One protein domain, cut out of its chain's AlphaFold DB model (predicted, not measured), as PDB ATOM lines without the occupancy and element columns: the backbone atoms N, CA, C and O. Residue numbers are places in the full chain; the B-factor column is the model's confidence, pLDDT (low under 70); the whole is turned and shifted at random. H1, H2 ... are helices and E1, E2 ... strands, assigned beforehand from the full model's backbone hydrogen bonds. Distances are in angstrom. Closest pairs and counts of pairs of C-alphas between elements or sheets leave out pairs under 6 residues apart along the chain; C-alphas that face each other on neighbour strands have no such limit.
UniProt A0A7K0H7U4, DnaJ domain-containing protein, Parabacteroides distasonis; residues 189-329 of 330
ATOM      1  N   THR A 189     -16.746 -30.816 -23.716       95.25
ATOM      2  CA  THR A 189     -15.537 -31.642 -23.870       95.25
ATOM      3  C   THR A 189     -15.744 -32.807 -24.840       95.25
ATOM      4  O   THR A 189     -14.876 -33.063 -25.669       95.25
ATOM      5  N   GLU A 190     -16.901 -33.477 -24.816       92.69
ATOM      6  CA  GLU A 190     -17.184 -34.583 -25.749       92.69
ATOM      7  C   GLU A 190     -17.250 -34.125 -27.216       92.69
ATOM      8  O   GLU A 190     -16.908 -34.878 -28.126       92.69
ATOM      9  N   TYR A 191     -17.643 -32.870 -27.458       95.00
ATOM     10  CA  TYR A 191     -17.789 -32.333 -28.807       95.00
ATOM     11  C   TYR A 191     -16.519 -31.640 -29.318       95.00
ATOM     12  O   TYR A 191     -16.103 -31.881 -30.458       95.00
ATOM     13  N   PHE A 192     -15.899 -30.782 -28.503       94.56
ATOM     14  CA  PHE A 192     -14.720 -29.992 -28.879       94.56
ATOM     15  C   PHE A 192     -13.382 -30.651 -28.526       94.56
ATOM     16  O   PHE A 192     -12.357 -30.265 -29.086       94.56
ATOM     17  N   GLY A 193     -13.390 -31.662 -27.659       94.12
ATOM     18  CA  GLY A 193     -12.192 -32.274 -27.099       94.12
ATOM     19  C   GLY A 193     -11.772 -31.653 -25.765       94.12
ATOM     20  O   GLY A 193     -12.379 -30.711 -25.257       94.12
ATOM     21  N   ILE A 194     -10.712 -32.222 -25.190       93.75
ATOM     22  CA  ILE A 194     -10.153 -31.811 -23.898       93.75
ATOM     23  C   ILE A 194      -9.486 -30.435 -24.035       93.75
ATOM     24  O   ILE A 194      -8.807 -30.156 -25.025       93.75
ATOM     25  N   ASN A 195      -9.657 -29.586 -23.020       95.88
ATOM     26  CA  ASN A 195      -9.002 -28.281 -22.946       95.88
ATOM     27  C   ASN A 195      -7.463 -28.412 -23.015       95.88
ATOM     28  O   ASN A 195      -6.874 -29.293 -22.394       95.88
ATOM     29  N   SER A 196      -6.800 -27.517 -23.756       94.81
ATOM     30  CA  SER A 196      -5.354 -27.590 -24.044       94.81
ATOM     31  C   SER A 196      -4.530 -26.586 -23.237       94.81
ATOM     32  O   SER A 196      -4.532 -25.401 -23.553       94.81
ATOM     33  N   TYR A 197      -3.798 -27.026 -22.224       95.06
ATOM     34  CA  TYR A 197      -3.007 -26.147 -21.355       95.06
ATOM     35  C   TYR A 197      -1.534 -26.109 -21.779       95.06
ATOM     36  O   TYR A 197      -1.021 -27.089 -22.317       95.06
ATOM     37  N   ASP A 198      -0.879 -24.971 -21.559       91.06
ATOM     38  CA  ASP A 198       0.574 -24.824 -21.653       91.06
ATOM     39  C   ASP A 198       1.106 -24.335 -20.303       91.06
ATOM     40  O   ASP A 198       1.105 -23.138 -20.014       91.06
ATOM     41  N   ASP A 199       1.543 -25.280 -19.471       91.31
ATOM     42  CA  ASP A 199       2.018 -25.022 -18.105       91.31
ATOM     43  C   ASP A 199       3.323 -24.208 -18.065       91.31
ATOM     44  O   ASP A 199       3.747 -23.762 -17.000       91.31
ATOM     45  N   SER A 200       3.972 -23.992 -19.217       86.31
ATOM     46  CA  SER A 200       5.109 -23.072 -19.324       86.31
ATOM     47  C   SER A 200       4.688 -21.598 -19.408       86.31
ATOM     48  O   SER A 200       5.528 -20.713 -19.238       86.31
ATOM     49  N   GLN A 201       3.402 -21.327 -19.652       82.94
ATOM     50  CA  GLN A 201       2.816 -19.986 -19.694       82.94
ATOM     51  C   GLN A 201       2.101 -19.675 -18.378       82.94
ATOM     52  O   GLN A 201       1.465 -20.550 -17.804       82.94
ATOM     53  N   ASP A 202       2.107 -18.410 -17.955       88.19
ATOM     54  CA  ASP A 202       1.267 -17.894 -16.851       88.19
ATOM     55  C   ASP A 202       0.269 -16.833 -17.355       88.19
ATOM     56  O   ASP A 202      -0.175 -15.942 -16.636       88.19
ATOM     57  N   ASN A 203      -0.044 -16.879 -18.653       92.44
ATOM     58  CA  ASN A 203      -1.026 -15.988 -19.257       92.44
ATOM     59  C   ASN A 203      -2.445 -16.391 -18.843       92.44
ATOM     60  O   ASN A 203      -2.727 -17.547 -18.504       92.44
ATOM     61  N   TYR A 204      -3.352 -15.418 -18.857       96.19
ATOM     62  CA  TYR A 204      -4.735 -15.677 -18.493       96.19
ATOM     63  C   TYR A 204      -5.715 -14.656 -19.068       96.19
ATOM     64  O   TYR A 204      -5.365 -13.518 -19.383       96.19
ATOM     65  N   ILE A 205      -6.969 -15.090 -19.197       97.12
ATOM     66  CA  ILE A 205      -8.121 -14.216 -19.421       97.12
ATOM     67  C   ILE A 205      -9.026 -14.329 -18.199       97.12
ATOM     68  O   ILE A 205      -9.550 -15.410 -17.929       97.12
ATOM     69  N   THR A 206      -9.251 -13.222 -17.500       97.38
ATOM     70  CA  THR A 206     -10.328 -13.131 -16.510       97.38
ATOM     71  C   THR A 206     -11.628 -12.831 -17.242       97.38
ATOM     72  O   THR A 206     -11.736 -11.827 -17.947       97.38
ATOM     73  N   VAL A 207     -12.625 -13.698 -17.084       96.94
ATOM     74  CA  VAL A 207     -13.957 -13.505 -17.655       96.94
ATOM     75  C   VAL A 207     -14.953 -13.245 -16.533       96.94
ATOM     76  O   VAL A 207     -15.274 -14.147 -15.766       96.94
ATOM     77  N   ASN A 208     -15.462 -12.021 -16.471       96.25
ATOM     78  CA  ASN A 208     -16.504 -11.575 -15.556       96.25
ATOM     79  C   ASN A 208     -17.871 -11.773 -16.224       96.25
ATOM     80  O   ASN A 208     -18.252 -10.998 -17.103       96.25
ATOM     81  N   ASN A 209     -18.633 -12.793 -15.835       95.44
ATOM     82  CA  ASN A 209     -20.013 -12.937 -16.285       95.44
ATOM     83  C   ASN A 209     -20.941 -12.105 -15.403       95.44
ATOM     84  O   ASN A 209     -21.509 -12.601 -14.440       95.44
ATOM     85  N   GLY A 210     -21.123 -10.831 -15.731       91.31
ATOM     86  CA  GLY A 210     -22.033  -9.981 -14.971       91.31
ATOM     87  C   GLY A 210     -23.485 -10.004 -15.473       91.31
ATOM     88  O   GLY A 210     -24.306  -9.225 -14.989       91.31
ATOM     89  N   SER A 211     -23.817 -10.849 -16.450       91.12
ATOM     90  CA  SER A 211     -25.193 -11.012 -16.929       91.12
ATOM     91  C   SER A 211     -26.069 -11.769 -15.923       91.12
ATOM     92  O   SER A 211     -25.550 -12.437 -15.035       91.12
ATOM     93  N   ASP A 212     -27.393 -11.715 -16.098       93.06
ATOM     94  CA  ASP A 212     -28.362 -12.474 -15.285       93.06
ATOM     95  C   ASP A 212     -28.509 -13.949 -15.730       93.06
ATOM     96  O   ASP A 212     -29.457 -14.636 -15.336       93.06
ATOM     97  N   GLN A 213     -27.607 -14.432 -16.591       95.31
ATOM     98  CA  GLN A 213     -27.627 -15.768 -17.187       95.31
ATOM     99  C   GLN A 213     -26.272 -16.454 -17.028       95.31
ATOM    100  O   GLN A 213     -25.228 -15.800 -17.045       95.31
ATOM    101  N   ASP A 214     -26.278 -17.776 -16.904       97.62
ATOM    102  CA  ASP A 214     -25.040 -18.541 -16.992       97.62
ATOM    103  C   ASP A 214     -24.513 -18.489 -18.433       97.62
ATOM    104  O   ASP A 214     -25.259 -18.232 -19.388       97.62
ATOM    105  N   ALA A 215     -23.216 -18.721 -18.602       97.62
ATOM    106  CA  ALA A 215     -22.557 -18.680 -19.895       97.62
ATOM    107  C   ALA A 215     -21.627 -19.876 -20.082       97.62
ATOM    108  O   ALA A 215     -21.001 -20.339 -19.139       97.62
ATOM    109  N   VAL A 216     -21.477 -20.342 -21.319       98.31
ATOM    110  CA  VAL A 216     -20.326 -21.147 -21.730       98.31
ATOM    111  C   VAL A 216     -19.513 -20.337 -22.720       98.31
ATOM    112  O   VAL A 216     -20.015 -19.908 -23.763       98.31
ATOM    113  N   VAL A 217     -18.246 -20.142 -22.384       97.81
ATOM    114  CA  VAL A 217     -17.261 -19.417 -23.177       97.81
ATOM    115  C   VAL A 217     -16.348 -20.414 -23.866       97.81
ATOM    116  O   VAL A 217     -15.836 -21.334 -23.227       97.81
ATOM    117  N   ILE A 218     -16.108 -20.221 -25.160       97.94
ATOM    118  CA  ILE A 218     -15.117 -20.992 -25.911       97.94
ATOM    119  C   ILE A 218     -14.031 -20.085 -26.483       97.94
ATOM    120  O   ILE A 218     -14.319 -18.979 -26.943       97.94
ATOM    121  N   LEU A 219     -12.788 -20.579 -26.487       97.38
ATOM    122  CA  LEU A 219     -11.654 -19.936 -27.156       97.38
ATOM    123  C   LEU A 219     -11.257 -20.750 -28.386       97.38
ATOM    124  O   LEU A 219     -10.795 -21.889 -28.257       97.38
ATOM    125  N   LYS A 220     -11.418 -20.159 -29.573       95.06
ATOM    126  CA  LYS A 220     -11.043 -20.754 -30.863       95.06
ATOM    127  C   LYS A 220      -9.741 -20.133 -31.344       95.06
ATOM    128  O   LYS A 220      -9.652 -18.918 -31.498       95.06
ATOM    129  N   ASN A 221      -8.724 -20.951 -31.595       90.62
ATOM    130  CA  ASN A 221      -7.502 -20.472 -32.231       90.62
ATOM    131  C   ASN A 221      -7.822 -20.083 -33.681       90.62
ATOM    132  O   ASN A 221      -8.295 -20.911 -34.458       90.62
ATOM    133  N   ILE A 222      -7.560 -18.837 -34.069       80.38
ATOM    134  CA  ILE A 222      -8.000 -18.331 -35.379       80.38
ATOM    135  C   ILE A 222      -7.237 -18.952 -36.554       80.38
ATOM    136  O   ILE A 222      -7.736 -18.913 -37.682       80.38
ATOM    137  N   THR A 223      -6.052 -19.515 -36.306       73.81
ATOM    138  CA  THR A 223      -5.220 -20.159 -37.327       73.81
ATOM    139  C   THR A 223      -5.583 -21.628 -37.462       73.81
ATOM    140  O   THR A 223      -5.994 -22.059 -38.535       73.81
ATOM    141  N   SER A 224      -5.458 -22.396 -36.377       80.19
ATOM    142  CA  SER A 224      -5.707 -23.841 -36.405       80.19
ATOM    143  C   SER A 224      -7.194 -24.191 -36.412       80.19
ATOM    144  O   SER A 224      -7.536 -25.356 -36.590       80.19
ATOM    145  N   LYS A 225      -8.065 -23.202 -36.167       85.06
ATOM    146  CA  LYS A 225      -9.515 -23.337 -35.963       85.06
ATOM    147  C   LYS A 225      -9.904 -24.212 -34.765       85.06
ATOM    148  O   LYS A 225     -11.076 -24.309 -34.440       85.06
ATOM    149  N   LYS A 226      -8.946 -24.767 -34.019       91.00
ATOM    150  CA  LYS A 226      -9.239 -25.612 -32.859       91.00
ATOM    151  C   LYS A 226      -9.827 -24.798 -31.708       91.00
ATOM    152  O   LYS A 226      -9.286 -23.752 -31.343       91.00
ATOM    153  N   ILE A 227     -10.883 -25.328 -31.096       95.88
ATOM    154  CA  ILE A 227     -11.329 -24.902 -29.769       95.88
ATOM    155  C   ILE A 227     -10.351 -25.461 -28.737       95.88
ATOM    156  O   ILE A 227     -10.090 -26.659 -28.720       95.88
ATOM    157  N   ILE A 228      -9.796 -24.595 -27.892       96.81
ATOM    158  CA  ILE A 228      -8.821 -24.990 -26.861       96.81
ATOM    159  C   ILE A 228      -9.379 -24.896 -25.440       96.81
ATOM    160  O   ILE A 228      -8.771 -25.410 -24.501       96.81
ATOM    161  N   ARG A 229     -10.500 -24.193 -25.272       97.75
ATOM    162  CA  ARG A 229     -11.200 -23.992 -24.005       97.75
ATOM    163  C   ARG A 229     -12.691 -24.030 -24.270       97.75
ATOM    164  O   ARG A 229     -13.141 -23.401 -25.226       97.75
ATOM    165  N   ASN A 230     -13.423 -24.711 -23.403       97.81
ATOM    166  CA  ASN A 230     -14.859 -24.564 -23.239       97.81
ATOM    167  C   ASN A 230     -15.133 -24.489 -21.736       97.81
ATOM    168  O   ASN A 230     -14.808 -25.426 -21.022       97.81
ATOM    169  N   VAL A 231     -15.603 -23.346 -21.248       98.50
ATOM    170  CA  VAL A 231     -15.651 -23.053 -19.811       98.50
ATOM    171  C   VAL A 231     -17.021 -22.508 -19.458       98.50
ATOM    172  O   VAL A 231     -17.461 -21.511 -20.028       98.50
ATOM    173  N   TYR A 232     -17.689 -23.175 -18.529       98.69
ATOM    174  CA  TYR A 232     -18.951 -22.759 -17.945       98.69
ATOM    175  C   TYR A 232     -18.697 -21.715 -16.860       98.69
ATOM    176  O   TYR A 232     -17.851 -21.912 -15.991       98.69
ATOM    177  N   ILE A 233     -19.426 -20.606 -16.909       98.50
ATOM    178  CA  ILE A 233     -19.297 -19.481 -15.991       98.50
ATOM    179  C   ILE A 233     -20.683 -19.090 -15.506       98.50
ATOM    180  O   ILE A 233     -21.531 -18.665 -16.295       98.50
ATOM    181  N   ASN A 234     -20.915 -19.228 -14.203       98.31
ATOM    182  CA  ASN A 234     -22.195 -18.863 -13.609       98.31
ATOM    183  C   ASN A 234     -22.483 -17.359 -13.753       98.31
ATOM    184  O   ASN A 234     -21.576 -16.540 -13.895       98.31
ATOM    185  N   LYS A 235     -23.757 -16.980 -13.712       96.31
ATOM    186  CA  LYS A 235     -24.159 -15.571 -13.633       96.31
ATOM    187  C   LYS A 235     -23.589 -14.880 -12.396       96.31
ATOM    188  O   LYS A 235     -23.540 -15.459 -11.312       96.31
ATOM    189  N   HIS A 236     -23.218 -13.615 -12.556       95.50
ATOM    190  CA  HIS A 236     -22.615 -12.750 -11.536       95.50
ATOM    191  C   HIS A 236     -21.337 -13.304 -10.889       95.50
ATOM    192  O   HIS A 236     -21.014 -12.944  -9.755       95.50
ATOM    193  N   THR A 237     -20.599 -14.163 -11.592       97.38
ATOM    194  CA  THR A 237     -19.295 -14.661 -11.145       97.38
ATOM    195  C   THR A 237     -18.208 -14.347 -12.162       97.38
ATOM    196  O   THR A 237     -18.470 -13.881 -13.272       97.38
ATOM    197  N   SER A 238     -16.965 -14.609 -11.767       97.44
ATOM    198  CA  SER A 238     -15.799 -14.485 -12.630       97.44
ATOM    199  C   SER A 238     -15.028 -15.796 -12.670       97.44
ATOM    200  O   SER A 238     -15.070 -16.578 -11.717       97.44
ATOM    201  N   TYR A 239     -14.310 -16.036 -13.763       98.31
ATOM    202  CA  TYR A 239     -13.423 -17.184 -13.896       98.31
ATOM    203  C   TYR A 239     -12.137 -16.811 -14.635       98.31
ATOM    204  O   TYR A 239     -12.180 -16.154 -15.675       98.31
ATOM    205  N   ASP A 240     -11.000 -17.270 -14.113       98.12
ATOM    206  CA  ASP A 240      -9.690 -17.103 -14.741       98.12
ATOM    207  C   ASP A 240      -9.384 -18.300 -15.644       98.12
ATOM    208  O   ASP A 240      -9.087 -19.403 -15.182       98.12
ATOM    209  N   ILE A 241      -9.392 -18.076 -16.954       97.94
ATOM    210  CA  ILE A 241      -8.917 -19.053 -17.929       97.94
ATOM    211  C   ILE A 241      -7.396 -18.903 -18.032       97.94
ATOM    212  O   ILE A 241      -6.922 -17.955 -18.652       97.94
ATOM    213  N   ARG A 242      -6.635 -19.820 -17.424       96.81
ATOM    214  CA  ARG A 242      -5.162 -19.754 -17.314       96.81
ATOM    215  C   ARG A 242      -4.421 -20.709 -18.261       96.81
ATOM    216  O   ARG A 242      -5.031 -21.604 -18.868       96.81
ATOM    217  N   ASN A 243      -3.102 -20.506 -18.359       95.81
ATOM    218  CA  ASN A 243      -2.141 -21.371 -19.062       95.81
ATOM    219  C   ASN A 243      -2.577 -21.627 -20.509       95.81
ATOM    220  O   ASN A 243      -2.701 -22.765 -20.976       95.81
ATOM    221  N   ILE A 244      -2.947 -20.551 -21.195       96.25
ATOM    222  CA  ILE A 244      -3.445 -20.574 -22.562       96.25
ATOM    223  C   ILE A 244      -2.233 -20.719 -23.496       96.25
ATOM    224  O   ILE A 244      -1.322 -19.894 -23.433       96.25
ATOM    225  N   PRO A 245      -2.193 -21.732 -24.379       92.44
ATOM    226  CA  PRO A 245      -1.096 -21.877 -25.327       92.44
ATOM    227  C   PRO A 245      -0.886 -20.615 -26.161       92.44
ATOM    228  O   PRO A 245      -1.821 -19.855 -26.425       92.44
ATOM    229  N   GLU A 246       0.345 -20.404 -26.613       86.56
ATOM    230  CA  GLU A 246       0.646 -19.286 -27.498       86.56
ATOM    231  C   GLU A 246      -0.206 -19.338 -28.778       86.56
ATOM    232  O   GLU A 246      -0.263 -20.341 -29.497       86.56
ATOM    233  N   GLY A 247      -0.847 -18.220 -29.107       84.12
ATOM    234  CA  GLY A 247      -1.726 -18.140 -30.261       84.12
ATOM    235  C   GLY A 247      -2.529 -16.852 -30.297       84.12
ATOM    236  O   GLY A 247      -2.394 -15.986 -29.437       84.12
ATOM    237  N   ILE A 248      -3.380 -16.740 -31.314       84.25
ATOM    238  CA  ILE A 248      -4.394 -15.691 -31.381       84.25
ATOM    239  C   ILE A 248      -5.761 -16.356 -31.323       84.25
ATOM    240  O   ILE A 248      -6.020 -17.311 -32.065       84.25
ATOM    241  N   TYR A 249      -6.616 -15.858 -30.439       91.44
ATOM    242  CA  TYR A 249      -7.882 -16.491 -30.110       91.44
ATOM    243  C   TYR A 249      -9.056 -15.548 -30.331       91.44
ATOM    244  O   TYR A 249      -9.002 -14.374 -29.969       91.44
ATOM    245  N   GLU A 250     -10.125 -16.092 -30.902       92.81
ATOM    246  CA  GLU A 250     -11.451 -15.486 -30.863       92.81
ATOM    247  C   GLU A 250     -12.273 -16.126 -29.740       92.81
ATOM    248  O   GLU A 250     -12.137 -17.322 -29.455       92.81
ATOM    249  N   MET A 251     -13.147 -15.331 -29.123       95.50
ATOM    250  CA  MET A 251     -14.099 -15.811 -28.125       95.50
ATOM    251  C   MET A 251     -15.508 -15.923 -28.716       95.50
ATOM    252  O   MET A 251     -15.994 -15.026 -29.416       95.50
ATOM    253  N   LYS A 252     -16.189 -17.031 -28.408       95.69
ATOM    254  CA  LYS A 252     -17.639 -17.174 -28.606       95.69
ATOM    255  C   LYS A 252     -18.297 -17.523 -27.278       95.69
ATOM    256  O   LYS A 252     -17.709 -18.232 -26.462       95.69
ATOM    257  N   CYS A 253     -19.523 -17.057 -27.087       96.25
ATOM    258  CA  CYS A 253     -20.284 -17.272 -25.864       96.25
ATOM    259  C   CYS A 253     -21.685 -17.776 -26.206       96.25
ATOM    260  O   CYS A 253     -22.355 -17.213 -27.078       96.25
ATOM    261  N   VAL A 254     -22.140 -18.797 -25.489       97.12
ATOM    262  CA  VAL A 254     -23.561 -19.129 -25.375       97.12
ATOM    263  C   VAL A 254     -24.008 -18.794 -23.967       97.12
ATOM    264  O   VAL A 254     -23.324 -19.129 -23.009       97.12
ATOM    265  N   TYR A 255     -25.149 -18.140 -23.848       96.88
ATOM    266  CA  TYR A 255     -25.770 -17.801 -22.578       96.88
ATOM    267  C   TYR A 255     -27.093 -18.532 -22.460       96.88
ATOM    268  O   TYR A 255     -27.757 -18.761 -23.473       96.88
ATOM    269  N   GLY A 256     -27.511 -18.828 -21.239       96.56
ATOM    270  CA  GLY A 256     -28.802 -19.439 -20.987       96.56
ATOM    271  C   GLY A 256     -29.011 -19.752 -19.516       96.56
ATOM    272  O   GLY A 256     -28.178 -19.442 -18.672       96.56
ATOM    273  N   ASN A 257     -30.160 -20.344 -19.225       96.31
ATOM    274  CA  ASN A 257     -30.518 -20.853 -17.907       96.31
ATOM    275  C   ASN A 257     -30.951 -22.316 -18.036       96.31
ATOM    276  O   ASN A 257     -31.151 -22.814 -19.150       96.31
ATOM    277  N   ASP A 258     -31.157 -22.960 -16.889       97.38
ATOM    278  CA  ASP A 258     -31.749 -24.292 -16.784       97.38
ATOM    279  C   ASP A 258     -30.936 -25.317 -17.584       97.38
ATOM    280  O   ASP A 258     -31.365 -25.821 -18.626       97.38
ATOM    281  N   TRP A 259     -29.697 -25.555 -17.148       98.12
ATOM    282  CA  TRP A 259     -28.807 -26.504 -17.803       98.12
ATOM    283  C   TRP A 259     -29.442 -27.896 -17.827       98.12
ATOM    284  O   TRP A 259     -29.688 -28.498 -16.786       98.12
ATOM    285  N   ASN A 260     -29.666 -28.440 -19.016       97.44
ATOM    286  CA  ASN A 260     -30.242 -29.757 -19.207       97.44
ATOM    287  C   ASN A 260     -29.178 -30.688 -19.813       97.44
ATOM    288  O   ASN A 260     -28.864 -30.557 -21.000       97.44
ATOM    289  N   PRO A 261     -28.637 -31.654 -19.043       96.19
ATOM    290  CA  PRO A 261     -27.594 -32.568 -19.508       96.19
ATOM    291  C   PRO A 261     -28.085 -33.579 -20.557       96.19
ATOM    292  O   PRO A 261     -27.275 -34.292 -21.141       96.19
ATOM    293  N   ASN A 262     -29.397 -33.680 -20.788       95.25
ATOM    294  CA  ASN A 262     -30.012 -34.620 -21.725       95.25
ATOM    295  C   ASN A 262     -30.307 -34.015 -23.101       95.25
ATOM    296  O   ASN A 262     -30.699 -34.759 -24.000       95.25
ATOM    297  N   LEU A 263     -30.101 -32.707 -23.295       94.50
ATOM    298  CA  LEU A 263     -30.290 -32.094 -24.608       94.50
ATOM    299  C   LEU A 263     -29.273 -32.626 -25.622       94.50
ATOM    300  O   LEU A 263     -28.080 -32.788 -25.336       94.50
ATOM    301  N   LEU A 264     -29.791 -32.904 -26.819       93.19
ATOM    302  CA  LEU A 264     -29.025 -33.455 -27.924       93.19
ATOM    303  C   LEU A 264     -28.547 -32.343 -28.861       93.19
ATOM    304  O   LEU A 264     -29.299 -31.431 -29.199       93.19
ATOM    305  N   PHE A 265     -27.330 -32.487 -29.369       92.00
ATOM    306  CA  PHE A 265     -26.815 -31.723 -30.494       92.00
ATOM    307  C   PHE A 265     -26.296 -32.687 -31.560       92.00
ATOM    308  O   PHE A 265     -25.456 -33.535 -31.274       92.00
ATOM    309  N   ASN A 266     -26.823 -32.598 -32.785       90.06
ATOM    310  CA  ASN A 266     -26.508 -33.527 -33.880       90.06
ATOM    311  C   ASN A 266     -26.629 -35.016 -33.482       90.06
ATOM    312  O   ASN A 266     -25.806 -35.843 -33.865       90.06
ATOM    313  N   GLY A 267     -27.647 -35.352 -32.680       89.75
ATOM    314  CA  GLY A 267     -27.896 -36.716 -32.194       89.75
ATOM    315  C   GLY A 267     -27.002 -37.174 -31.032       89.75
ATOM    316  O   GLY A 267     -27.214 -38.263 -30.511       89.75
ATOM    317  N   MET A 268     -26.043 -36.354 -30.591       89.25
ATOM    318  CA  MET A 268     -25.193 -36.611 -29.424       89.25
ATOM    319  C   MET A 268     -25.775 -35.933 -28.188       89.25
ATOM    320  O   MET A 268     -26.115 -34.752 -28.236       89.25
ATOM    321  N   LYS A 269     -25.846 -36.651 -27.065       92.44
ATOM    322  CA  LYS A 269     -26.166 -36.058 -25.764       92.44
ATOM    323  C   LYS A 269     -24.999 -35.182 -25.323       92.44
ATOM    324  O   LYS A 269     -23.972 -35.706 -24.926       92.44
ATOM    325  N   LEU A 270     -25.164 -33.868 -25.435       93.56
ATOM    326  CA  LEU A 270     -24.101 -32.895 -25.172       93.56
ATOM    327  C   LEU A 270     -24.360 -32.091 -23.892       93.56
ATOM    328  O   LEU A 270     -23.426 -31.620 -23.252       93.56
ATOM    329  N   GLY A 271     -25.632 -31.948 -23.516       95.69
ATOM    330  CA  GLY A 271     -26.062 -31.029 -22.472       95.69
ATOM    331  C   GLY A 271     -26.071 -29.582 -22.965       95.69
ATOM    332  O   GLY A 271     -25.130 -29.130 -23.610       95.69
ATOM    333  N   MET A 272     -27.157 -28.850 -22.727       96.81
ATOM    334  CA  MET A 272     -27.310 -27.468 -23.196       96.81
ATOM    335  C   MET A 272     -28.193 -26.660 -22.245       96.81
ATOM    336  O   MET A 272     -28.912 -27.218 -21.421       96.81
ATOM    337  N   PHE A 273     -28.176 -25.335 -22.381       97.50
ATOM    338  CA  PHE A 273     -29.184 -24.486 -21.749       97.50
ATOM    339  C   PHE A 273     -30.562 -24.730 -22.371       97.50
ATOM    340  O   PHE A 273     -30.674 -24.807 -23.595       97.50
ATOM    341  N   GLN A 274     -31.600 -24.819 -21.541       95.94
ATOM    342  CA  GLN A 274     -32.976 -25.028 -21.995       95.94
ATOM    343  C   GLN A 274     -33.749 -23.711 -22.164       95.94
ATOM    344  O   GLN A 274     -34.637 -23.628 -23.011       95.94
ATOM    345  N   SER A 275     -33.383 -22.659 -21.420       95.31
ATOM    346  CA  SER A 275     -34.152 -21.406 -21.367       95.31
ATOM    347  C   SER A 275     -33.308 -20.170 -21.686       95.31
ATOM    348  O   SER A 275     -32.136 -20.081 -21.318       95.31
ATOM    349  N   ASN A 276     -33.928 -19.168 -22.328       93.75
ATOM    350  CA  ASN A 276     -33.328 -17.865 -22.671       93.75
ATOM    351  C   ASN A 276     -31.991 -17.962 -23.432       93.75
ATOM    352  O   ASN A 276     -31.097 -17.124 -23.267       93.75
ATOM    353  N   VAL A 277     -31.860 -18.989 -24.272       95.44
ATOM    354  CA  VAL A 277     -30.606 -19.306 -24.953       95.44
ATOM    355  C   VAL A 277     -30.271 -18.249 -25.997       95.44
ATOM    356  O   VAL A 277     -31.093 -17.915 -26.854       95.44
ATOM    357  N   HIS A 278     -29.048 -17.727 -25.961       94.19
ATOM    358  CA  HIS A 278     -28.548 -16.882 -27.034       94.19
ATOM    359  C   HIS A 278     -27.055 -17.068 -27.266       94.19
ATOM    360  O   HIS A 278     -26.282 -17.287 -26.337       94.19
ATOM    361  N   TYR A 279     -26.658 -16.945 -28.528       95.12
ATOM    362  CA  TYR A 279     -25.285 -17.137 -28.966       95.12
ATOM    363  C   TYR A 279     -24.705 -15.822 -29.459       95.12
ATOM    364  O   TYR A 279     -25.367 -15.025 -30.136       95.12
ATOM    365  N   SER A 280     -23.440 -15.610 -29.138       93.12
ATOM    366  CA  SER A 280     -22.680 -14.469 -29.605       93.12
ATOM    367  C   SER A 280     -21.250 -14.872 -29.924       93.12
ATOM    368  O   SER A 280     -20.709 -15.841 -29.391       93.12
ATOM    369  N   SER A 281     -20.637 -14.123 -30.822       89.38
ATOM    370  CA  SER A 281     -19.220 -14.223 -31.131       89.38
ATOM    371  C   SER A 281     -18.645 -12.825 -31.169       89.38
ATOM    372  O   SER A 281     -19.363 -11.859 -31.427       89.38
ATOM    373  N   GLN A 282     -17.356 -12.716 -30.904       85.19
ATOM    374  CA  GLN A 282     -16.604 -11.496 -31.113       85.19
ATOM    375  C   GLN A 282     -16.924 -10.847 -32.477       85.19
ATOM    376  O   GLN A 282     -16.943 -11.498 -33.525       85.19
ATOM    377  N   ALA A 283     -17.238  -9.550 -32.463       70.25
ATOM    378  CA  ALA A 283     -17.689  -8.830 -33.654       70.25
ATOM    379  C   ALA A 283     -16.529  -8.334 -34.519       70.25
ATOM    380  O   ALA A 283     -16.687  -8.190 -35.732       70.25
ATOM    381  N   ASN A 284     -15.391  -8.024 -33.897       70.44
ATOM    382  CA  ASN A 284     -14.301  -7.313 -34.541       70.44
ATOM    383  C   ASN A 284     -12.961  -7.993 -34.263       70.44
ATOM    384  O   ASN A 284     -12.660  -8.305 -33.120       70.44
ATOM    385  N   TYR A 285     -12.127  -8.151 -35.290       64.38
ATOM    386  CA  TYR A 285     -10.760  -8.673 -35.185       64.38
ATOM    387  C   TYR A 285      -9.868  -7.895 -34.197       64.38
ATOM    388  O   TYR A 285      -8.859  -8.428 -33.750       64.38
ATOM    389  N   LYS A 286     -10.224  -6.645 -33.857       64.44
ATOM    390  CA  LYS A 286      -9.528  -5.863 -32.822       64.44
ATOM    391  C   LYS A 286      -9.641  -6.463 -31.423       64.44
ATOM    392  O   LYS A 286      -8.758  -6.240 -30.614       64.44
ATOM    393  N   ASP A 287     -10.684  -7.244 -31.172       77.94
ATOM    394  CA  ASP A 287     -10.943  -7.817 -29.854       77.94
ATOM    395  C   ASP A 287     -10.283  -9.211 -29.691       77.94
ATOM    396  O   ASP A 287     -10.628  -9.946 -28.771       77.94
ATOM    397  N   TYR A 288      -9.402  -9.634 -30.621       85.50
ATOM    398  CA  TYR A 288      -8.748 -10.945 -30.539       85.50
ATOM    399  C   TYR A 288      -7.740 -10.970 -29.396       85.50
ATOM    400  O   TYR A 288      -6.969 -10.033 -29.197       85.50
ATOM    401  N   PHE A 289      -7.662 -12.109 -28.720       88.75
ATOM    402  CA  PHE A 289      -6.703 -12.302 -27.649       88.75
ATOM    403  C   PHE A 289      -5.386 -12.812 -28.217       88.75
ATOM    404  O   PHE A 289      -5.298 -13.948 -28.691       88.75
ATOM    405  N   ASN A 290      -4.355 -11.975 -28.172       85.75
ATOM    406  CA  ASN A 290      -2.996 -12.357 -28.517       85.75
ATOM    407  C   ASN A 290      -2.274 -12.902 -27.275       85.75
ATOM    408  O   ASN A 290      -2.000 -12.151 -26.340       85.75
ATOM    409  N   MET A 291      -1.959 -14.196 -27.290       87.75
ATOM    410  CA  MET A 291      -1.333 -14.929 -26.184       87.75
ATOM    411  C   MET A 291       0.165 -15.171 -26.369       87.75
ATOM    412  O   MET A 291       0.737 -16.007 -25.676       87.75
ATOM    413  N   PHE A 292       0.820 -14.461 -27.286       80.44
ATOM    414  CA  PHE A 292       2.272 -14.532 -27.426       80.44
ATOM    415  C   PHE A 292       2.975 -13.713 -26.343       80.44
ATOM    416  O   PHE A 292       2.713 -12.519 -26.198       80.44
ATOM    417  N   SER A 293       3.913 -14.339 -25.633       78.56
ATOM    418  CA  SER A 293       4.767 -13.637 -24.676       78.56
ATOM    419  C   SER A 293       5.776 -12.739 -25.406       78.56
ATOM    420  O   SER A 293       6.422 -13.150 -26.373       78.56
ATOM    421  N   GLU A 294       5.936 -11.497 -24.946       71.06
ATOM    422  CA  GLU A 294       6.861 -10.526 -25.546       71.06
ATOM    423  C   GLU A 294       8.087 -10.329 -24.646       71.06
ATOM    424  O   GLU A 294       7.968  -9.968 -23.477       71.06
ATOM    425  N   ARG A 295       9.301 -10.521 -25.181       71.31
ATOM    426  CA  ARG A 295      10.529 -10.171 -24.453       71.31
ATOM    427  C   ARG A 295      10.767  -8.667 -24.561       71.31
ATOM    428  O   ARG A 295      11.010  -8.150 -25.648       71.31
ATOM    429  N   THR A 296      10.714  -7.990 -23.427       72.81
ATOM    430  CA  THR A 296      10.970  -6.557 -23.268       72.81
ATOM    431  C   THR A 296      12.348  -6.329 -22.643       72.81
ATOM    432  O   THR A 296      12.968  -7.262 -22.127       72.81
ATOM    433  N   GLU A 297      12.827  -5.083 -22.656       76.12
ATOM    434  CA  GLU A 297      14.075  -4.690 -21.978       76.12
ATOM    435  C   GLU A 297      14.050  -5.006 -20.470       76.12
ATOM    436  O   GLU A 297      15.089  -5.294 -19.884       76.12
ATOM    437  N   ASN A 298      12.855  -5.043 -19.869       77.62
ATOM    438  CA  ASN A 298      12.641  -5.230 -18.434       77.62
ATOM    439  C   ASN A 298      12.227  -6.664 -18.045       77.62
ATOM    440  O   ASN A 298      11.936  -6.913 -16.878       77.62
ATOM    441  N   GLY A 299      12.175  -7.610 -18.993       79.44
ATOM    442  CA  GLY A 299      11.759  -8.995 -18.736       79.44
ATOM    443  C   GLY A 299      10.770  -9.543 -19.763       79.44
ATOM    444  O   GLY A 299      10.632  -9.008 -20.862       79.44
ATOM    445  N   ILE A 300      10.089 -10.637 -19.429       76.44
ATOM    446  CA  ILE A 300       9.067 -11.251 -20.289       76.44
ATOM    447  C   ILE A 300       7.703 -10.671 -19.905       76.44
ATOM    448  O   ILE A 300       7.281 -10.790 -18.760       76.44
ATOM    449  N   SER A 301       7.029 -10.029 -20.856       77.31
ATOM    450  CA  SER A 301       5.640  -9.598 -20.721       77.31
ATOM    451  C   SER A 301       4.730 -10.780 -21.034       77.31
ATOM    452  O   SER A 301       4.745 -11.306 -22.150       77.31
ATOM    453  N   ILE A 302       3.967 -11.195 -20.025       86.19
ATOM    454  CA  ILE A 302       2.994 -12.278 -20.116       86.19
ATOM    455  C   ILE A 302       1.623 -11.662 -20.434       86.19
ATOM    456  O   ILE A 302       1.205 -10.737 -19.732       86.19
ATOM    457  N   PRO A 303       0.920 -12.126 -21.482       85.00
ATOM    458  CA  PRO A 303      -0.385 -11.588 -21.847       85.00
ATOM    459  C   PRO A 303      -1.440 -11.783 -20.757       85.00
ATOM    460  O   PRO A 303      -1.596 -12.872 -20.205       85.00
ATOM    461  N   TYR A 304      -2.209 -10.726 -20.503       91.00
ATOM    462  CA  TYR A 304      -3.357 -10.736 -19.607       91.00
ATOM    463  C   TYR A 304      -4.499  -9.920 -20.212       91.00
ATOM    464  O   TYR A 304      -4.270  -8.828 -20.739       91.00
ATOM    465  N   TYR A 305      -5.720 -10.445 -20.113       91.38
ATOM    466  CA  TYR A 305      -6.932  -9.766 -20.556       91.38
ATOM    467  C   TYR A 305      -8.044  -9.901 -19.520       91.38
ATOM    468  O   TYR A 305      -8.199 -10.942 -18.884       91.38
ATOM    469  N   GLU A 306      -8.874  -8.871 -19.423       92.12
ATOM    470  CA  GLU A 306     -10.103  -8.892 -18.640       92.12
ATOM    471  C   GLU A 306     -11.293  -8.667 -19.573       92.12
ATOM    472  O   GLU A 306     -11.309  -7.721 -20.360       92.12
ATOM    473  N   VAL A 307     -12.298  -9.537 -19.501       91.69
ATOM    474  CA  VAL A 307     -13.497  -9.503 -20.345       91.69
ATOM    475  C   VAL A 307     -14.723  -9.514 -19.454       91.69
ATOM    476  O   VAL A 307     -14.843 -10.360 -18.580       91.69
ATOM    477  N   THR A 308     -15.666  -8.614 -19.702       90.75
ATOM    478  CA  THR A 308     -16.932  -8.555 -18.974       90.75
ATOM    479  C   THR A 308     -18.096  -8.859 -19.911       90.75
ATOM    480  O   THR A 308     -18.314  -8.164 -20.906       90.75
ATOM    481  N   LEU A 309     -18.859  -9.902 -19.584       89.38
ATOM    482  CA  LEU A 309     -20.008 -10.371 -20.345       89.38
ATOM    483  C   LEU A 309     -21.293  -9.686 -19.851       89.38
ATOM    484  O   LEU A 309     -21.836 -10.049 -18.812       89.38
ATOM    485  N   HIS A 310     -21.812  -8.727 -20.621       79.38
ATOM    486  CA  HIS A 310     -23.157  -8.170 -20.437       79.38
ATOM    487  C   HIS A 310     -23.811  -7.848 -21.778       79.38
ATOM    488  O   HIS A 310     -23.149  -7.533 -22.766       79.38
ATOM    489  N   LYS A 311     -25.143  -7.848 -21.789       60.38
ATOM    490  CA  LYS A 311     -25.974  -7.564 -22.961       60.38
ATOM    491  C   LYS A 311     -26.333  -6.072 -23.060       60.38
ATOM    492  O   LYS A 311     -27.507  -5.758 -23.167       60.38
ATOM    493  N   VAL A 312     -25.376  -5.140 -22.957       53.38
ATOM    494  CA  VAL A 312     -25.618  -3.680 -23.122       53.38
ATOM    495  C   VAL A 312     -24.316  -2.878 -23.320       53.38
ATOM    496  O   VAL A 312     -23.228  -3.416 -23.139       53.38
ATOM    497  N   SER A 313     -24.448  -1.590 -23.689       48.53
ATOM    498  CA  SER A 313     -23.433  -0.638 -24.207       48.53
ATOM    499  C   SER A 313     -22.062  -0.574 -23.524       48.53
ATOM    500  O   SER A 313     -21.138  -0.021 -24.114       48.53
ATOM    501  N   ASN A 314     -21.924  -1.102 -22.307       48.97
ATOM    502  CA  ASN A 314     -20.737  -0.951 -21.464       48.97
ATOM    503  C   ASN A 314     -19.916  -2.249 -21.331       48.97
ATOM    504  O   ASN A 314     -18.979  -2.292 -20.539       48.97
ATOM    505  N   GLY A 315     -20.250  -3.305 -22.084       59.44
ATOM    506  CA  GLY A 315     -19.371  -4.469 -22.229       59.44
ATOM    507  C   GLY A 315     -18.058  -4.077 -22.913       59.44
ATOM    508  O   GLY A 315     -18.055  -3.294 -23.863       59.44
ATOM    509  N   ASN A 316     -16.935  -4.613 -22.436       62.06
ATOM    510  CA  ASN A 316     -15.610  -4.280 -22.965       62.06
ATOM    511  C   ASN A 316     -15.201  -5.121 -24.192       62.06
ATOM    512  O   ASN A 316     -14.214  -4.793 -24.842       62.06
ATOM    513  N   MET A 317     -15.981  -6.147 -24.552       78.31
ATOM    514  CA  MET A 317     -15.834  -6.916 -25.790       78.31
ATOM    515  C   MET A 317     -17.066  -6.721 -26.676       78.31
ATOM    516  O   MET A 317     -18.194  -6.997 -26.259       78.31
ATOM    517  N   ARG A 318     -16.871  -6.270 -27.922       80.31
ATOM    518  CA  ARG A 318     -17.978  -6.123 -28.874       80.31
ATOM    519  C   ARG A 318     -18.337  -7.488 -29.434       80.31
ATOM    520  O   ARG A 318     -17.489  -8.186 -29.988       80.31
ATOM    521  N   THR A 319     -19.610  -7.851 -29.360       84.31
ATOM    522  CA  THR A 319     -20.098  -9.124 -29.890       84.31
ATOM    523  C   THR A 319     -21.162  -8.917 -30.959       84.31
ATOM    524  O   THR A 319     -21.867  -7.908 -31.002       84.31
ATOM    525  N   LYS A 320     -21.246  -9.881 -31.874       87.75
ATOM    526  CA  LYS A 320     -22.323 -10.038 -32.846       87.75
ATOM    527  C   LYS A 320     -23.149 -11.255 -32.451       87.75
ATOM    528  O   LYS A 320     -22.604 -12.259 -31.988       87.75
ATOM    529  N   LYS A 321     -24.462 -11.177 -32.655       90.50
ATOM    530  CA  LYS A 321     -25.344 -12.335 -32.503       90.50
ATOM    531  C   LYS A 321     -25.002 -13.364 -33.582       90.50
ATOM    532  O   LYS A 321     -24.827 -12.994 -34.740       90.50
ATOM    533  N   ILE A 322     -24.923 -14.630 -33.195       92.88
ATOM    534  CA  ILE A 322     -24.737 -15.765 -34.110       92.88
ATOM    535  C   ILE A 322     -25.815 -16.818 -33.844       92.88
ATOM    536  O   ILE A 322     -26.583 -16.691 -32.886       92.88
ATOM    537  N   ASN A 323     -25.912 -17.832 -34.703       93.44
ATOM    538  CA  ASN A 323     -26.793 -18.975 -34.466       93.44
ATOM    539  C   ASN A 323     -26.043 -20.115 -33.734       93.44
ATOM    540  O   ASN A 323     -24.835 -20.042 -33.501       93.44
ATOM    541  N   GLN A 324     -26.771 -21.167 -33.357       94.50
ATOM    542  CA  GLN A 324     -26.209 -22.335 -32.673       94.50
ATOM    543  C   GLN A 324     -25.172 -23.079 -33.531       94.50
ATOM    544  O   GLN A 324     -24.119 -23.463 -33.027       94.50
ATOM    545  N   SER A 325     -25.440 -23.267 -34.822       93.56
ATOM    546  CA  SER A 325     -24.527 -23.946 -35.745       93.56
ATOM    547  C   SER A 325     -23.189 -23.211 -35.868       93.56
ATOM    548  O   SER A 325     -22.145 -23.849 -35.778       93.56
ATOM    549  N   ASP A 326     -23.209 -21.880 -35.967       92.69
ATOM    550  CA  ASP A 326     -22.008 -21.036 -36.020       92.69
ATOM    551  C   ASP A 326     -21.182 -21.134 -34.725       92.69
ATOM    552  O   ASP A 326     -19.951 -21.024 -34.740       92.69
ATOM    553  N   PHE A 327     -21.842 -21.306 -33.575       95.62
ATOM    554  CA  PHE A 327     -21.160 -21.480 -32.293       95.62
ATOM    555  C   PHE A 327     -20.417 -22.819 -32.244       95.62
ATOM    556  O   PHE A 327     -19.256 -22.860 -31.839       95.62
ATOM    557  N   PHE A 328     -21.057 -23.891 -32.720       94.50
ATOM    558  CA  PHE A 328     -20.507 -25.249 -32.742       94.50
ATOM    559  C   PHE A 328     -19.679 -25.587 -33.998       94.50
ATOM    560  O   PHE A 328     -19.292 -26.746 -34.191       94.50
ATOM    561  N   GLU A 329     -19.379 -24.601 -34.843       90.06
ATOM    562  CA  GLU A 329     -18.519 -24.766 -36.016       90.06
ATOM    563  C   GLU A 329     -17.063 -25.041 -35.594       90.06
ATOM    564  O   GLU A 329     -16.405 -24.194 -34.969       90.06
TER     565      GLU A 329
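What this domain is: This is residues 189 to 329 of the 330 residues of the protein "DnaJ domain-containing protein" of Parabacteroides distasonis (UniProt A0A7K0H7U4). A twisted sheet of five strands faces a smaller sheet of three, making a lopsided two-layer sandwich, with the thin hairpin E7-E8 reaching out at one end, where residues 295 to 300 stick out. At the far end from that arm the hairpin E5-E6 bends, and the short helix H2 packs on these two strands. The 141 printed residues hold two named helices and ten named strands, in the order H1, E1 to E10, H2; the class is mostly strand. The larger sheet runs E3, E2, E5, E6, E10, antiparallel; the smaller runs E4, E1, E9, mixed. The whole is compact, with a radius of gyration of the C-alphas of 15.4 A, yet elongated, spanning 52 by 33 by 24 A.

Where its parts are: Begin in the larger sheet: find C-alpha 248 at (-4.394, -15.691, -31.381), from which E5, residues 248 to 260, runs 31.8 A. Beside it are E6, residues 272 to 282, 20.8 A, and E2, residues 214 to 221, 23.3 A; then come E3, residues 227 to 233, and E10, residues 319 to 322. E5 bends by 91 degrees at residue 257, E6 by 120 degrees at residue 275. The smaller sheet holds E1, residues 204 to 209, E4, residues 237 to 242, and E9, residues 304 to 309. Look for E7 at residues 294 to 296, E8 at 299 to 301, H1 at 189 to 192, and H2 at 324 to 327, ending at (-21.160, -21.480, -32.293).

How they stand to each other: In the hairpin E5 and E6, look for N 253 and O 280 at 2.9 A. On the other side of E5, N 216 of E2 is 2.8 A from O 254. E3 and E2, a hairpin, have N 217 and O 231 at 2.8 A; E6 and E10 have N 320 and O 281 at 2.8 A. In the smaller sheet E1 and E9 are parallel, with N 208 and O 307 at 2.8 A, and E4 is antiparallel to E1, with N 241 and O 205 at 2.8 A. The two sheets' strands stand at 35 degrees. E7 and E8 form a hairpin, with N 296 and O 299 at 2.8 A, and E8 runs on into E9 at 19 degrees. H2 is on the larger sheet at a height of 8.3 A, only just over E6, with 3 C-alphas on it; their closest C-alphas, Tyr 279 and Gln 324, are 6.5 A apart. H1 only grazes that sheet. Both helices are too short for any O i to N i+4 pair.

The domain as a whole: The farthest C-alphas, Gly 267 and Glu 297, are 53.8 A apart. The printed part has no cut. The links H1 to E1, E5 to E6 and E6 to E7 are long. Mean pLDDT of the printed part is 89.2; residues 285 to 286 and 311 to 316 are under 70.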